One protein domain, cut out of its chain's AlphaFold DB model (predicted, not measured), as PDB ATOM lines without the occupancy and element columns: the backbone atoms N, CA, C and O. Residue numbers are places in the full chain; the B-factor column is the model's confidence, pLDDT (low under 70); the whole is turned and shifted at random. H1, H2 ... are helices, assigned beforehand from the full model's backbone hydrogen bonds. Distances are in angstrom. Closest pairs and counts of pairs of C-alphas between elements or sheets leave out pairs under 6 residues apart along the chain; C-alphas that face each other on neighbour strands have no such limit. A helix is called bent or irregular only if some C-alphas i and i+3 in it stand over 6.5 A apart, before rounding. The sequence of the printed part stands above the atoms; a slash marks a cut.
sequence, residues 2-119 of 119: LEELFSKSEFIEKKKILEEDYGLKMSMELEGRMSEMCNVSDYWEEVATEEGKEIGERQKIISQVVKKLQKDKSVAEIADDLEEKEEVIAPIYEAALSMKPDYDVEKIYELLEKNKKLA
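What this domain is: This is residues 2 to 119 of the 119 residues of an uncharacterized protein of Eubacterium sp. 41_20 (UniProt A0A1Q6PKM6). One long straight helix, H3, makes a shaft with a group of helices at each end: H4, H5 and H6 cluster at its last residues as a small head, and the short H1 and H2 fold back near its first part. Between the two ends residues 43 to 54 of H3 stand free as a bare stretch of shaft. The printed part has 118 residues with six named helices, in the order H1 H2 H3 H4 H5 H6, and no named strand; the class is all helix. The whole is extended, with a radius of gyration of the C-alphas of 23.6 A, and a rod in outline, spanning 68 by 28 by 25 A.

How they stand to each other: Begin with the hub, H3, residues 28 to 69, which touches four other helices. Its residues 62 to 69 touch H5, residues 86 to 98, about perpendicular at 81 degrees; the closest C-alphas are those of Val 66 and Ala 96, 6.2 A apart. Its residues 58 to 63 touch residues 105 to 109 of H6, residues 105 to 117, at 71 degrees, only just about perpendicular; look at Ser 63 and Val 105, the closest C-alphas at 6.1 A. H5 and H6 touch at a steep tilt of 60 degrees, opposite ways, closest at the C-alphas of Ala 95 and Ile 108, 5.9 A. H4, residues 75 to 82, touches H5 at a steep tilt of 66 degrees, opposite ways, with the C-alphas of Ala 79 and Glu 86 closest at 5.3 A. H4 only just touches residues 65 to 69 of H3, with 3 pairs of C-alphas within 8 A, the closest being those of Lys 68 and Ile 78, 6.6 A; H4 and H6 are apart. Now go to the other end, where H2, residues 11 to 20, only just touches residues 34 to 38 of H3, also with 3 pairs, closest at the C-alphas of Phe 11 and Ser 35, 6.7 A. H1, residues 2 to 5, touches H2 at the C-alphas of Glu 4 and Lys 14, 6.6 A, and is apart from H3. Every O i to N i+4 pair is within hydrogen-bond range in H2, H3, H4 and H6, against 7 of 9 in H5; H1 is too short for such a pair.

Where its parts are: Find C-alpha 28 at (206.437, 16.288, 146.674); from there H3 runs 61.7 A to C-alpha 69 at (176.181, 65.428, 168.534). H5 measures 18.1 A and is only just irregular, with C-alphas 88 and 91 6.6 A apart. H6 runs 18.8 A to C-alpha 117 at (192.800, 59.518, 149.707). H2 is 14.1 A long, H4 10.5 A and H1 4.9 A.

The domain as a whole: The C-alphas farthest apart are those of Gly 23 and Ser 74, 67.7 A. The printed part has no cut, and no link is long. The mean pLDDT of the printed part is 87.8, and residues 117 to 119 are under 70.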
ATOM      1  N   LEU A   2     186.254  18.474 149.740       80.19
ATOM      2  CA  LEU A   2     186.426  19.932 149.597       80.19
ATOM      3  C   LEU A   2     186.452  20.656 150.951       80.19
ATOM      4  O   LEU A   2     187.297  21.516 151.155       80.19
ATOM      5  N   GLU A   3     185.584  20.260 151.883       82.19
ATOM      6  CA  GLU A   3     185.580  20.791 153.256       82.19
ATOM      7  C   GLU A   3     186.921  20.549 153.963       82.19
ATOM      8  O   GLU A   3     187.496  21.480 154.512       82.19
ATOM      9  N   GLU A   4     187.481  19.340 153.851       82.88
ATOM     10  CA  GLU A   4     188.808  19.011 154.393       82.88
ATOM     11  C   GLU A   4     189.938  19.793 153.719       82.88
ATOM     12  O   GLU A   4     190.888  20.207 154.377       82.88
ATOM     13  N   LEU A   5     189.837  20.041 152.410       76.19
ATOM     14  CA  LEU A   5     190.841  20.793 151.660       76.19
ATOM     15  C   LEU A   5     190.910  22.260 152.113       76.19
ATOM     16  O   LEU A   5     192.005  22.805 152.272       76.19
ATOM     17  N   PHE A   6     189.754  22.879 152.356       75.81
ATOM     18  CA  PHE A   6     189.634  24.267 152.816       75.81
ATOM     19  C   PHE A   6     189.533  24.404 154.342       75.81
ATOM     20  O   PHE A   6     189.298  25.501 154.846       75.81
ATOM     21  N   SER A   7     189.720  23.314 155.089       81.56
ATOM     22  CA  SER A   7     189.728  23.351 156.551       81.56
ATOM     23  C   SER A   7     190.940  24.123 157.082       81.56
ATOM     24  O   SER A   7     191.963  24.257 156.403       81.56
ATOM     25  N   LYS A   8     190.846  24.594 158.328       79.00
ATOM     26  CA  LYS A   8     191.957  25.247 159.039       79.00
ATOM     27  C   LYS A   8     192.948  24.260 159.672       79.00
ATOM     28  O   LYS A   8     193.809  24.671 160.441       79.00
ATOM     29  N   SER A   9     192.804  22.964 159.401       81.44
ATOM     30  CA  SER A   9     193.707  21.937 159.919       81.44
ATOM     31  C   SER A   9     195.106  22.115 159.334       81.44
ATOM     32  O   SER A   9     195.249  22.497 158.165       81.44
ATOM     33  N   GLU A  10     196.135  21.801 160.123       82.69
ATOM     34  CA  GLU A  10     197.520  21.901 159.664       82.69
ATOM     35  C   GLU A  10     197.746  21.064 158.405       82.69
ATOM     36  O   GLU A  10     197.146  19.999 158.220       82.69
ATOM     37  N   PHE A  11     198.667  21.513 157.548       83.06
ATOM     38  CA  PHE A  11     198.968  20.842 156.284       83.06
ATOM     39  C   PHE A  11     199.257  19.340 156.460       83.06
ATOM     40  O   PHE A  11     198.790  18.529 155.662       83.06
ATOM     41  N   ILE A  12     199.972  18.954 157.524       84.62
ATOM     42  CA  ILE A  12     200.321  17.554 157.812       84.62
ATOM     43  C   ILE A  12     199.073  16.717 158.124       84.62
ATOM     44  O   ILE A  12     198.921  15.610 157.608       84.62
ATOM     45  N   GLU A  13     198.168  17.244 158.945       86.88
ATOM     46  CA  GLU A  13     196.932  16.563 159.331       86.88
ATOM     47  C   GLU A  13     195.960  16.479 158.150       86.88
ATOM     48  O   GLU A  13     195.445  15.407 157.832       86.88
ATOM     49  N   LYS A  14     195.809  17.585 157.419       85.38
ATOM     50  CA  LYS A  14     195.012  17.661 156.193       85.38
ATOM     51  C   LYS A  14     195.505  16.676 155.137       85.38
ATOM     52  O   LYS A  14     194.702  15.966 154.537       85.38
ATOM     53  N   LYS A  15     196.822  16.594 154.926       85.19
ATOM     54  CA  LYS A  15     197.430  15.613 154.020       85.19
ATOM     55  C   LYS A  15     197.049  14.196 154.430       85.19
ATOM     56  O   LYS A  15     196.588  13.433 153.587       85.19
ATOM     57  N   LYS A  16     197.193  13.866 155.715       88.81
ATOM     58  CA  LYS A  16     196.870  12.538 156.238       88.81
ATOM     59  C   LYS A  16     195.402  12.173 155.996       88.81
ATOM     60  O   LYS A  16     195.141  11.103 155.465       88.81
ATOM     61  N   ILE A  17     194.465  13.073 156.295       87.81
ATOM     62  CA  ILE A  17     193.025  12.858 156.065       87.81
ATOM     63  C   ILE A  17     192.729  12.669 154.571       87.81
ATOM     64  O   ILE A  17     192.020  11.746 154.179       87.81
ATOM     65  N   LEU A  18     193.291  13.520 153.708       86.31
ATOM     66  CA  LEU A  18     193.090  13.423 152.259       86.31
ATOM     67  C   LEU A  18     193.663  12.118 151.678       86.31
ATOM     68  O   LEU A  18     193.075  11.545 150.758       86.31
ATOM     69  N   GLU A  19     194.771  11.624 152.227       88.75
ATOM     70  CA  GLU A  19     195.365  10.342 151.847       88.75
ATOM     71  C   GLU A  19     194.577   9.137 152.382       88.75
ATOM     72  O   GLU A  19     194.314   8.210 151.614       88.75
ATOM     73  N   GLU A  20     194.194   9.138 153.662       89.50
ATOM     74  CA  GLU A  20     193.549   8.004 154.342       89.50
ATOM     75  C   GLU A  20     192.068   7.858 153.965       89.50
ATOM     76  O   GLU A  20     191.639   6.763 153.591       89.50
ATOM     77  N   ASP A  21     191.302   8.951 153.982       91.12
ATOM     78  CA  ASP A  21     189.845   8.908 153.799       91.12
ATOM     79  C   ASP A  21     189.430   9.043 152.329       91.12
ATOM     80  O   ASP A  21     188.362   8.574 151.924       91.12
ATOM     81  N   TYR A  22     190.271   9.686 151.509       87.94
ATOM     82  CA  TYR A  22     189.952  10.006 150.112       87.94
ATOM     83  C   TYR A  22     190.947   9.424 149.096       87.94
ATOM     84  O   TYR A  22     190.712   9.536 147.892       87.94
ATOM     85  N   GLY A  23     192.037   8.784 149.543       87.00
ATOM     86  CA  GLY A  23     193.017   8.133 148.665       87.00
ATOM     87  C   GLY A  23     193.868   9.093 147.824       87.00
ATOM     88  O   GLY A  23     194.486   8.667 146.844       87.00
ATOM     89  N   LEU A  24     193.902  10.383 148.169       84.81
ATOM     90  CA  LEU A  24     194.595  11.425 147.409       84.81
ATOM     91  C   LEU A  24     196.079  11.490 147.786       84.81
ATOM     92  O   LEU A  24     196.500  12.348 148.557       84.81
ATOM     93  N   LYS A  25     196.891  10.600 147.211       81.56
ATOM     94  CA  LYS A  25     198.354  10.644 147.371       81.56
ATOM     95  C   LYS A  25     198.942  11.869 146.680       81.56
ATOM     96  O   LYS A  25     198.836  12.000 145.459       81.56
ATOM     97  N   MET A  26     199.589  12.739 147.449       80.25
ATOM     98  CA  MET A  26     200.227  13.942 146.913       80.25
ATOM     99  C   MET A  26     201.664  13.661 146.457       80.25
ATOM    100  O   MET A  26     202.357  12.805 147.002       80.25
ATOM    101  N   SER A  27     202.113  14.376 145.421       85.25
ATOM    102  CA  SER A  27     203.525  14.401 145.031       85.25
ATOM    103  C   SER A  27     204.273  15.464 145.832       85.25
ATOM    104  O   SER A  27     203.685  16.462 146.241       85.25
ATOM    105  N   MET A  28     205.590  15.313 145.974       82.38
ATOM    106  CA  MET A  28     206.437  16.288 146.674       82.38
ATOM    107  C   MET A  28     206.300  17.719 146.114       82.38
ATOM    108  O   MET A  28     206.347  18.689 146.863       82.38
ATOM    109  N   GLU A  29     206.075  17.858 144.804       83.44
ATOM    110  CA  GLU A  29     205.820  19.157 144.166       83.44
ATOM    111  C   GLU A  29     204.449  19.737 144.549       83.44
ATOM    112  O   GLU A  29     204.334  20.932 144.825       83.44
ATOM    113  N   LEU A  30     203.408  18.900 144.586       79.44
ATOM    114  CA  LEU A  30     202.063  19.323 144.974       79.44
ATOM    115  C   LEU A  30     202.003  19.709 146.459       79.44
ATOM    116  O   LEU A  30     201.342  20.684 146.807       79.44
ATOM    117  N   GLU A  31     202.743  18.995 147.309       81.00
ATOM    118  CA  GLU A  31     202.887  19.311 148.733       81.00
ATOM    119  C   GLU A  31     203.532  20.684 148.953       81.00
ATOM    120  O   GLU A  31     203.026  21.477 149.745       81.00
ATOM    121  N   GLY A  32     204.600  21.000 148.207       80.88
ATOM    122  CA  GLY A  32     205.251  22.312 148.267       80.88
ATOM    123  C   GLY A  32     204.290  23.454 147.924       80.88
ATOM    124  O   GLY A  32     204.146  24.395 148.701       80.88
ATOM    125  N   ARG A  33     203.548  23.323 146.816       81.50
ATOM    126  CA  ARG A  33     202.560  24.333 146.391       81.50
ATOM    127  C   ARG A  33     201.417  24.497 147.394       81.50
ATOM    128  O   ARG A  33     200.960  25.612 147.622       81.50
ATOM    129  N   MET A  34     200.937  23.404 147.990       76.62
ATOM    130  CA  MET A  34     199.887  23.479 149.011       76.62
ATOM    131  C   MET A  34     200.370  24.161 150.293       76.62
ATOM    132  O   MET A  34     199.615  24.940 150.870       76.62
ATOM    133  N   SER A  35     201.613  23.915 150.711       78.19
ATOM    134  CA  SER A  35     202.227  24.601 151.855       78.19
ATOM    135  C   SER A  35     202.356  26.109 151.608       78.19
ATOM    136  O   SER A  35     201.926  26.915 152.432       78.19
ATOM    137  N   GLU A  36     202.846  26.503 150.428       79.94
ATOM    138  CA  GLU A  36     202.919  27.914 150.029       79.94
ATOM    139  C   GLU A  36     201.540  28.589 150.044       79.94
ATOM    140  O   GLU A  36     201.405  29.696 150.564       79.94
ATOM    141  N   MET A  37     200.499  27.918 149.537       76.56
ATOM    142  CA  MET A  37     199.138  28.466 149.557       76.56
ATOM    143  C   MET A  37     198.551  28.600 150.968       76.56
ATOM    144  O   MET A  37     197.808  29.554 151.197       76.56
ATOM    145  N   CYS A  38     198.876  27.701 151.906       73.50
ATOM    146  CA  CYS A  38     198.436  27.840 153.301       73.50
ATOM    147  C   CYS A  38     198.994  29.134 153.909       73.50
ATOM    148  O   CYS A  38     198.221  29.950 154.396       73.50
ATOM    149  N   ASN A  39     200.293  29.400 153.732       76.31
ATOM    150  CA  ASN A  39     200.922  30.629 154.233       76.31
ATOM    151  C   ASN A  39     200.309  31.899 153.622       76.31
ATOM    152  O   ASN A  39     200.139  32.903 154.308       76.31
ATOM    153  N   VAL A  40     199.980  31.868 152.325       78.12
ATOM    154  CA  VAL A  40     199.315  32.998 151.659       78.12
ATOM    155  C   VAL A  40     197.914  33.213 152.233       78.12
ATOM    156  O   VAL A  40     197.532  34.355 152.471       78.12
ATOM    157  N   SER A  41     197.152  32.143 152.475       79.31
ATOM    158  CA  SER A  41     195.819  32.230 153.082       79.31
ATOM    159  C   SER A  41     195.869  32.798 154.499       79.31
ATOM    160  O   SER A  41     195.087  33.694 154.809       79.31
ATOM    161  N   ASP A  42     196.792  32.312 155.331       81.75
ATOM    162  CA  ASP A  42     196.968  32.778 156.709       81.75
ATOM    163  C   ASP A  42     197.346  34.265 156.731       81.75
ATOM    164  O   ASP A  42     196.739  35.050 157.455       81.75
ATOM    165  N   TYR A  43     198.263  34.680 155.850       81.69
ATOM    166  CA  TYR A  43     198.637  36.086 155.698       81.69
ATOM    167  C   TYR A  43     197.441  36.976 155.331       81.69
ATOM    168  O   TYR A  43     197.241  38.028 155.936       81.69
ATOM    169  N   TRP A  44     196.616  36.568 154.362       85.56
ATOM    170  CA  TRP A  44     195.422  37.338 154.000       85.56
ATOM    171  C   TRP A  44     194.374  37.359 155.114       85.56
ATOM    172  O   TRP A  44     193.701  38.376 155.274       85.56
ATOM    173  N   GLU A  45     194.229  36.278 155.886       87.56
ATOM    174  CA  GLU A  45     193.348  36.257 157.055       87.56
ATOM    175  C   GLU A  45     193.828  37.240 158.132       87.56
ATOM    176  O   GLU A  45     193.014  37.992 158.675       87.56
ATOM    177  N   GLU A  46     195.132  37.285 158.411       88.12
ATOM    178  CA  GLU A  46     195.720  38.242 159.351       88.12
ATOM    179  C   GLU A  46     195.497  39.688 158.895       88.12
ATOM    180  O   GLU A  46     194.951  40.486 159.660       88.12
ATOM    181  N   VAL A  47     195.825  39.999 157.635       90.94
ATOM    182  CA  VAL A  47     195.630  41.338 157.055       90.94
ATOM    183  C   VAL A  47     194.157  41.743 157.106       90.94
ATOM    184  O   VAL A  47     193.834  42.814 157.614       90.94
ATOM    185  N   ALA A  48     193.243  40.880 156.653       91.06
ATOM    186  CA  ALA A  48     191.811  41.178 156.670       91.06
ATOM    187  C   ALA A  48     191.269  41.355 158.098       91.06
ATOM    188  O   ALA A  48     190.386  42.181 158.338       91.06
ATOM    189  N   THR A  49     191.795  40.594 159.061       92.38
ATOM    190  CA  THR A  49     191.417  40.718 160.473       92.38
ATOM    191  C   THR A  49     191.896  42.042 161.061       92.38
ATOM    192  O   THR A  49     191.159  42.679 161.812       92.38
ATOM    193  N   GLU A  50     193.121  42.457 160.747       92.31
ATOM    194  CA  GLU A  50     193.691  43.716 161.224       92.31
ATOM    195  C   GLU A  50     192.974  44.926 160.610       92.31
ATOM    196  O   GLU A  50     192.500  45.787 161.353       92.31
ATOM    197  N   GLU A  51     192.756  44.927 159.290       90.62
ATOM    198  CA  GLU A  51     191.957  45.955 158.610       90.62
ATOM    199  C   GLU A  51     190.532  46.021 159.178       90.62
ATOM    200  O   GLU A  51     190.018  47.099 159.483       90.62
ATOM    201  N   GLY A  52     189.892  44.867 159.397       93.12
ATOM    202  CA  GLY A  52     188.553  44.793 159.979       93.12
ATOM    203  C   GLY A  52     188.474  45.378 161.393       93.12
ATOM    204  O   GLY A  52     187.495  46.052 161.731       93.12
ATOM    205  N   LYS A  53     189.509  45.169 162.220       93.56
ATOM    206  CA  LYS A  53     189.605  45.781 163.554       93.56
ATOM    207  C   LYS A  53     189.736  47.297 163.462       93.56
ATOM    208  O   LYS A  53     188.984  47.990 164.146       93.56
ATOM    209  N   GLU A  54     190.617  47.806 162.601       90.81
ATOM    210  CA  GLU A  54     190.809  49.252 162.431       90.81
ATOM    211  C   GLU A  54     189.516  49.939 161.955       90.81
ATOM    212  O   GLU A  54     189.096  50.956 162.517       90.81
ATOM    213  N   ILE A  55     188.828  49.347 160.969       92.50
ATOM    214  CA  ILE A  55     187.524  49.828 160.487       92.50
ATOM    215  C   ILE A  55     186.519  49.882 161.644       92.50
ATOM    216  O   ILE A  55     185.855  50.903 161.846       92.50
ATOM    217  N   GLY A  56     186.426  48.805 162.429       93.62
ATOM    218  CA  GLY A  56     185.499  48.705 163.556       93.62
ATOM    219  C   GLY A  56     185.762  49.740 164.655       93.62
ATOM    220  O   GLY A  56     184.825  50.374 165.147       93.62
ATOM    221  N   GLU A  57     187.026  49.966 165.019       92.31
ATOM    222  CA  GLU A  57     187.410  50.997 165.993       92.31
ATOM    223  C   GLU A  57     187.043  52.396 165.500       92.31
ATOM    224  O   GLU A  57     186.462  53.199 166.239       92.31
ATOM    225  N   ARG A  58     187.282  52.673 164.217       91.50
ATOM    226  CA  ARG A  58     186.971  53.973 163.624       91.50
ATOM    227  C   ARG A  58     185.468  54.223 163.543       91.50
ATOM    228  O   ARG A  58     184.998  55.294 163.931       91.50
ATOM    229  N   GLN A  59     184.692  53.226 163.121       94.38
ATOM    230  CA  GLN A  59     183.227  53.293 163.126       94.38
ATOM    231  C   GLN A  59     182.656  53.453 164.541       94.38
ATOM    232  O   GLN A  59     181.665  54.165 164.731       94.38
ATOM    233  N   LYS A  60     183.289  52.859 165.561       95.00
ATOM    234  CA  LYS A  60     182.898  53.043 166.965       95.00
ATOM    235  C   LYS A  60     183.047  54.501 167.407       95.00
ATOM    236  O   LYS A  60     182.101  55.031 167.993       95.00
ATOM    237  N   ILE A  61     184.168  55.154 167.086       93.75
ATOM    238  CA  ILE A  61     184.369  56.586 167.375       93.75
ATOM    239  C   ILE A  61     183.302  57.419 166.657       93.75
ATOM    240  O   ILE A  61     182.626  58.225 167.294       93.75
ATOM    241  N   ILE A  62     183.067  57.170 165.364       95.00
ATOM    242  CA  ILE A  62     182.029  57.869 164.587       95.00
ATOM    243  C   ILE A  62     180.654  57.723 165.254       95.00
ATOM    244  O   ILE A  62     179.958  58.715 165.469       95.00
ATOM    245  N   SER A  63     180.282  56.508 165.663       95.50
ATOM    246  CA  SER A  63     179.024  56.254 166.371       95.50
ATOM    247  C   SER A  63     178.930  57.027 167.692       95.50
ATOM    248  O   SER A  63     177.870  57.563 168.028       95.50
ATOM    249  N   GLN A  64     180.022  57.111 168.457       96.00
ATOM    250  CA  GLN A  64     180.061  57.872 169.707       96.00
ATOM    251  C   GLN A  64     179.918  59.379 169.469       96.00
ATOM    252  O   GLN A  64     179.136  60.021 170.175       96.00
ATOM    253  N   VAL A  65     180.608  59.925 168.464       95.19
ATOM    254  CA  VAL A  65     180.499  61.337 168.069       95.19
ATOM    255  C   VAL A  65     179.071  61.656 167.636       95.19
ATOM    256  O   VAL A  65     178.477  62.581 168.180       95.19
ATOM    257  N   VAL A  66     178.471  60.848 166.754       94.88
ATOM    258  CA  VAL A  66     177.071  61.003 166.314       94.88
ATOM    259  C   VAL A  66     176.111  61.020 167.506       94.88
ATOM    260  O   VAL A  66     175.288  61.927 167.623       94.88
ATOM    261  N   LYS A  67     176.235  60.066 168.438       94.94
ATOM    262  CA  LYS A  67     175.371  59.989 169.632       94.94
ATOM    263  C   LYS A  67     175.494  61.208 170.543       94.94
ATOM    264  O   LYS A  67     174.528  61.549 171.223       94.94
ATOM    265  N   LYS A  68     176.677  61.819 170.632       95.25
ATOM    266  CA  LYS A  68     176.906  63.019 171.452       95.25
ATOM    267  C   LYS A  68     176.471  64.293 170.722       95.25
ATOM    268  O   LYS A  68     175.827  65.132 171.341       95.25
ATOM    269  N   LEU A  69     176.708  64.381 169.414       93.69
ATOM    270  CA  LEU A  69     176.181  65.428 168.534       93.69
ATOM    271  C   LEU A  69     174.647  65.483 168.588       93.69
ATOM    272  O   LEU A  69     174.070  66.558 168.681       93.69
ATOM    273  N   GLN A  70     173.974  64.328 168.584       91.06
ATOM    274  CA  GLN A  70     172.515  64.237 168.736       91.06
ATOM    275  C   GLN A  70     172.003  64.705 170.111       91.06
ATOM    276  O   GLN A  70     170.802  64.892 170.276       91.06
ATOM    277  N   LYS A  71     172.892  64.880 171.094       94.44
ATOM    278  CA  LYS A  71     172.603  65.488 172.403       94.44
ATOM    279  C   LYS A  71     173.026  66.962 172.454       94.44
ATOM    280  O   LYS A  71     173.225  67.485 173.547       94.44
ATOM    281  N   ASP A  72     173.221  67.580 171.290       93.50
ATOM    282  CA  ASP A  72     173.634  68.974 171.106       93.50
ATOM    283  C   ASP A  72     174.976  69.334 171.776       93.50
ATOM    284  O   ASP A  72     175.222  70.493 172.103       93.50
ATOM    285  N   LYS A  73     175.868  68.347 171.960       94.75
ATOM    286  CA  LYS A  73     177.233  68.589 172.449       94.75
ATOM    287  C   LYS A  73     178.118  69.183 171.357       94.75
ATOM    288  O   LYS A  73     178.064  68.749 170.205       94.75
ATOM    289  N   SER A  74     178.970  70.124 171.740       95.25
ATOM    290  CA  SER A  74     179.974  70.740 170.868       95.25
ATOM    291  C   SER A  74     181.174  69.820 170.599       95.25
ATOM    292  O   SER A  74     181.400  68.843 171.312       95.25
ATOM    293  N   VAL A  75     181.982  70.151 169.584       94.94
ATOM    294  CA  VAL A  75     183.221  69.417 169.248       94.94
ATOM    295  C   VAL A  75     184.170  69.337 170.447       94.94
ATOM    296  O   VAL A  75     184.675  68.255 170.732       94.94
ATOM    297  N   ALA A  76     184.349  70.440 171.179       95.31
ATOM    298  CA  ALA A  76     185.213  70.498 172.358       95.31
ATOM    299  C   ALA A  76     184.718  69.586 173.492       95.31
ATOM    300  O   ALA A  76     185.494  68.822 174.055       95.31
ATOM    301  N   GLU A  77     183.413  69.595 173.787       95.50
ATOM    302  CA  GLU A  77     182.835  68.701 174.803       95.50
ATOM    303  C   GLU A  77     182.926  67.229 174.399       95.50
ATOM    304  O   GLU A  77     183.080  66.363 175.252       95.50
ATOM    305  N   ILE A  78     182.800  66.924 173.104       95.62
ATOM    306  CA  ILE A  78     182.932  65.557 172.591       95.62
ATOM    307  C   ILE A  78     184.382  65.080 172.660       95.62
ATOM    308  O   ILE A  78     184.606  63.922 173.002       95.62
ATOM    309  N   ALA A  79     185.335  65.951 172.329       95.69
ATOM    310  CA  ALA A  79     186.762  65.677 172.428       95.69
ATOM    311  C   ALA A  79     187.166  65.367 173.875       95.69
ATOM    312  O   ALA A  79     187.759  64.322 174.123       95.69
ATOM    313  N   ASP A  80     186.733  66.194 174.830       95.94
ATOM    314  CA  ASP A  80     186.955  65.962 176.263       95.94
ATOM    315  C   ASP A  80     186.298  64.653 176.743       95.94
ATOM    316  O   ASP A  80     186.955  63.787 177.313       95.94
ATOM    317  N   ASP A  81     185.022  64.442 176.405       94.88
ATOM    318  CA  ASP A  81     184.250  63.242 176.754       94.88
ATOM    319  C   ASP A  81     184.849  61.917 176.231       94.88
ATOM    320  O   ASP A  81     184.495  60.844 176.735       94.88
ATOM    321  N   LEU A  82     185.587  61.969 175.119       93.94
ATOM    322  CA  LEU A  82     186.197  60.808 174.464       93.94
ATOM    323  C   LEU A  82     187.703  60.714 174.722       93.94
ATOM    324  O   LEU A  82     188.308  59.757 174.254       93.94
ATOM    325  N   GLU A  83     188.279  61.660 175.472       94.31
ATOM    326  CA  GLU A  83     189.725  61.786 175.691       94.31
ATOM    327  C   GLU A  83     190.520  61.870 174.370       94.31
ATOM    328  O   GLU A  83     191.640  61.376 174.248       94.31
ATOM    329  N   GLU A  84     189.933  62.531 173.369       92.81
ATOM    330  CA  GLU A  84     190.480  62.697 172.021       92.81
ATOM    331  C   GLU A  84     190.799  64.165 171.725       92.81
ATOM    332  O   GLU A  84     190.322  65.088 172.386       92.81
ATOM    333  N   LYS A  85     191.597  64.421 170.685       92.75
ATOM    334  CA  LYS A  85     191.868  65.798 170.242       92.75
ATOM    335  C   LYS A  85     190.705  66.346 169.419       92.75
ATOM    336  O   LYS A  85     190.155  65.645 168.570       92.75
ATOM    337  N   GLU A  86     190.418  67.639 169.561       92.31
ATOM    338  CA  GLU A  86     189.421  68.325 168.723       92.31
ATOM    339  C   GLU A  86     189.711  68.172 167.221       92.31
ATOM    340  O   GLU A  86     188.784  68.001 166.439       92.31
ATOM    341  N   GLU A  87     190.985  68.126 166.822       92.06
ATOM    342  CA  GLU A  87     191.417  67.890 165.433       92.06
ATOM    343  C   GLU A  87     190.965  66.530 164.871       92.06
ATOM    344  O   GLU A  87     190.773  66.392 163.664       92.06
ATOM    345  N   VAL A  88     190.782  65.523 165.732       90.19
ATOM    346  CA  VAL A  88     190.288  64.189 165.352       90.19
ATOM    347  C   VAL A  88     188.760  64.186 165.289       90.19
ATOM    348  O   VAL A  88     188.172  63.586 164.387       90.19
ATOM    349  N   ILE A  89     188.107  64.882 166.222       95.12
ATOM    350  CA  ILE A  89     186.645  64.923 166.337       95.12
ATOM    351  C   ILE A  89     186.001  65.840 165.292       95.12
ATOM    352  O   ILE A  89     184.969  65.477 164.731       95.12
ATOM    353  N   ALA A  90     186.596  66.997 165.005       94.06
ATOM    354  CA  ALA A  90     186.063  68.003 164.088       94.06
ATOM    355  C   ALA A  90     185.651  67.438 162.712       94.06
ATOM    356  O   ALA A  90     184.482  67.596 162.352       94.06
ATOM    357  N   PRO A  91     186.512  66.709 161.967       93.81
ATOM    358  CA  PRO A  91     186.122  66.175 160.661       93.81
ATOM    359  C   PRO A  91     184.976  65.157 160.760       93.81
ATOM    360  O   PRO A  91     184.108  65.112 159.888       93.81
ATOM    361  N   ILE A  92     184.926  64.361 161.834       94.44
ATOM    362  CA  ILE A  92     183.844  63.395 162.073       94.44
ATOM    363  C   ILE A  92     182.531  64.126 162.354       94.44
ATOM    364  O   ILE A  92     181.482  63.752 161.832       94.44
ATOM    365  N   TYR A  93     182.588  65.173 163.173       94.62
ATOM    366  CA  TYR A  93     181.438  65.984 163.544       94.62
ATOM    367  C   TYR A  93     180.838  66.698 162.326       94.62
ATOM    368  O   TYR A  93     179.629  66.636 162.109       94.62
ATOM    369  N   GLU A  94     181.674  67.312 161.489       93.56
ATOM    370  CA  GLU A  94     181.257  67.954 160.236       93.56
ATOM    371  C   GLU A  94     180.627  66.951 159.262       93.56
ATOM    372  O   GLU A  94     179.532  67.188 158.739       93.56
ATOM    373  N   ALA A  95     181.263  65.791 159.073       93.62
ATOM    374  CA  ALA A  95     180.714  64.723 158.244       93.62
ATOM    375  C   ALA A  95     179.359  64.231 158.784       93.62
ATOM    376  O   ALA A  95     178.405  64.089 158.019       93.62
ATOM    377  N   ALA A  96     179.223  64.059 160.100       93.44
ATOM    378  CA  ALA A  96     177.967  63.670 160.735       93.44
ATOM    379  C   ALA A  96     176.860  64.726 160.564       93.44
ATOM    380  O   ALA A  96     175.708  64.370 160.310       93.44
ATOM    381  N   LEU A  97     177.187  66.022 160.643       91.81
ATOM    382  CA  LEU A  97     176.237  67.108 160.375       91.81
ATOM    383  C   LEU A  97     175.718  67.090 158.931       91.81
ATOM    384  O   LEU A  97     174.551  67.409 158.703       91.81
ATOM    385  N   SER A  98     176.561  66.703 157.971       90.31
ATOM    386  CA  SER A  98     176.181  66.611 156.555       90.31
ATOM    387  C   SER A  98     175.215  65.456 156.249       90.31
ATOM    388  O   SER A  98     174.535  65.480 155.227       90.31
ATOM    389  N   MET A  99     175.109  64.481 157.159       88.44
ATOM    390  CA  MET A  99     174.308  63.259 157.006       88.44
ATOM    391  C   MET A  99     172.988  63.296 157.792       88.44
ATOM    392  O   MET A  99     172.337  62.264 157.980       88.44
ATOM    393  N   LYS A 100     172.563  64.474 158.270       86.94
ATOM    394  CA  LYS A 100     171.255  64.630 158.924       86.94
ATOM    395  C   LYS A 100     170.106  64.307 157.953       86.94
ATOM    396  O   LYS A 100     170.160  64.735 156.801       86.94
ATOM    397  N   PRO A 101     169.021  63.652 158.412       85.31
ATOM    398  CA  PRO A 101     168.775  63.136 159.766       85.31
ATOM    399  C   PRO A 101     169.173  61.659 159.970       85.31
ATOM    400  O   PRO A 101     168.949  61.141 161.059       85.31
ATOM    401  N   ASP A 102     169.703  60.984 158.947       87.25
ATOM    402  CA  ASP A 102     169.961  59.533 158.946       87.25
ATOM    403  C   ASP A 102     171.161  59.160 159.836       87.25
ATOM    404  O   ASP A 102     171.127  58.175 160.569       87.25
ATOM    405  N   TYR A 103     172.200  60.007 159.839       88.94
ATOM    406  CA  TYR A 103     173.453  59.798 160.579       88.94
ATOM    407  C   TYR A 103     174.069  58.402 160.372       88.94
ATOM    408  O   TYR A 103     174.559  57.770 161.310       88.94
ATOM    409  N   ASP A 104     174.044  57.927 159.129       92.81
ATOM    410  CA  ASP A 104     174.585  56.630 158.743       92.81
ATOM    411  C   ASP A 104     176.105  56.571 158.992       92.81
ATOM    412  O   ASP A 104     176.896  57.256 158.338       92.81
ATOM    413  N   VAL A 105     176.505  55.750 159.967       92.81
ATOM    414  CA  VAL A 105     177.900  55.604 160.411       92.81
ATOM    415  C   VAL A 105     178.800  55.092 159.289       92.81
ATOM    416  O   VAL A 105     179.943  55.537 159.181       92.81
ATOM    417  N   GLU A 106     178.299  54.189 158.448       92.19
ATOM    418  CA  GLU A 106     179.072  53.584 157.365       92.19
ATOM    419  C   GLU A 106     179.328  54.613 156.260       92.19
ATOM    420  O   GLU A 106     180.472  54.814 155.850       92.19
ATOM    421  N   LYS A 107     178.303  55.383 155.876       92.62
ATOM    422  CA  LYS A 107     178.469  56.480 154.905       92.62
ATOM    423  C   LYS A 107     179.390  57.588 155.416       92.62
ATOM    424  O   LYS A 107     180.161  58.147 154.634       92.62
ATOM    425  N   ILE A 108     179.333  57.914 156.712       93.75
ATOM    426  CA  ILE A 108     180.256  58.882 157.330       93.75
ATOM    427  C   ILE A 108     181.693  58.352 157.271       93.75
ATOM    428  O   ILE A 108     182.598  59.090 156.883       93.75
ATOM    429  N   TYR A 109     181.904  57.074 157.603       93.50
ATOM    430  CA  TYR A 109     183.211  56.428 157.504       93.50
ATOM    431  C   TYR A 109     183.761  56.485 156.070       93.50
ATOM    432  O   TYR A 109     184.881  56.951 155.861       93.50
ATOM    433  N   GLU A 110     182.960  56.109 155.071       92.25
ATOM    434  CA  GLU A 110     183.372  56.169 153.665       92.25
ATOM    435  C   GLU A 110     183.753  57.582 153.209       92.25
ATOM    436  O   GLU A 110     184.696  57.751 152.433       92.25
ATOM    437  N   LEU A 111     183.009  58.600 153.652       91.19
ATOM    438  CA  LEU A 111     183.289  59.994 153.316       91.19
ATOM    439  C   LEU A 111     184.642  60.432 153.887       91.19
ATOM    440  O   LEU A 111     185.441  61.049 153.182       91.19
ATOM    441  N   LEU A 112     184.925  60.065 155.139       90.25
ATOM    442  CA  LEU A 112     186.199  60.364 155.793       90.25
ATOM    443  C   LEU A 112     187.377  59.655 155.110       90.25
ATOM    444  O   LEU A 112     188.422  60.271 154.899       90.25
ATOM    445  N   GLU A 113     187.209  58.396 154.701       88.69
ATOM    446  CA  GLU A 113     188.252  57.651 153.986       88.69
ATOM    447  C   GLU A 113     188.489  58.170 152.559       88.69
ATOM    448  O   GLU A 113     189.633  58.246 152.108       88.69
ATOM    449  N   LYS A 114     187.440  58.598 151.845       84.94
ATOM    450  CA  LYS A 114     187.592  59.252 150.531       84.94
ATOM    451  C   LYS A 114     188.385  60.553 150.641       84.94
ATOM    452  O   LYS A 114     189.256  60.796 149.809       84.94
ATOM    453  N   ASN A 115     188.133  61.350 151.679       78.56
ATOM    454  CA  ASN A 115     188.828  62.619 151.890       78.56
ATOM    455  C   ASN A 115     190.312  62.433 152.231       78.56
ATOM    456  O   ASN A 115     191.134  63.211 151.757       78.56
ATOM    457  N   LYS A 116     190.682  61.378 152.971       78.31
ATOM    458  CA  LYS A 116     192.098  61.032 153.190       78.31
ATOM    459  C   LYS A 116     192.833  60.666 151.903       78.31
ATOM    460  O   LYS A 116     193.996  61.005 151.766       78.31
ATOM    461  N   LYS A 117     192.180  59.961 150.974       65.38
ATOM    462  CA  LYS A 117     192.800  59.518 149.707       65.38
ATOM    463  C   LYS A 117     193.045  60.658 148.711       65.38
ATOM    464  O   LYS A 117     193.741  60.449 147.722       65.38
ATOM    465  N   LEU A 118     192.430  61.820 148.931       57.03
ATOM    466  CA  LEU A 118     192.551  63.012 148.086       57.03
ATOM    467  C   LEU A 118     193.555  64.041 148.633       57.03
ATOM    468  O   LEU A 118     193.854  65.003 147.924       57.03
ATOM    469  N   ALA A 119     194.031  63.854 149.869       50.41
ATOM    470  CA  ALA A 119     195.032  64.684 150.538       50.41
ATOM    471  C   ALA A 119     196.433  64.079 150.384       50.41
ATOM    472  O   ALA A 119     197.389  64.877 150.249       50.41
TER     473      ALA A 119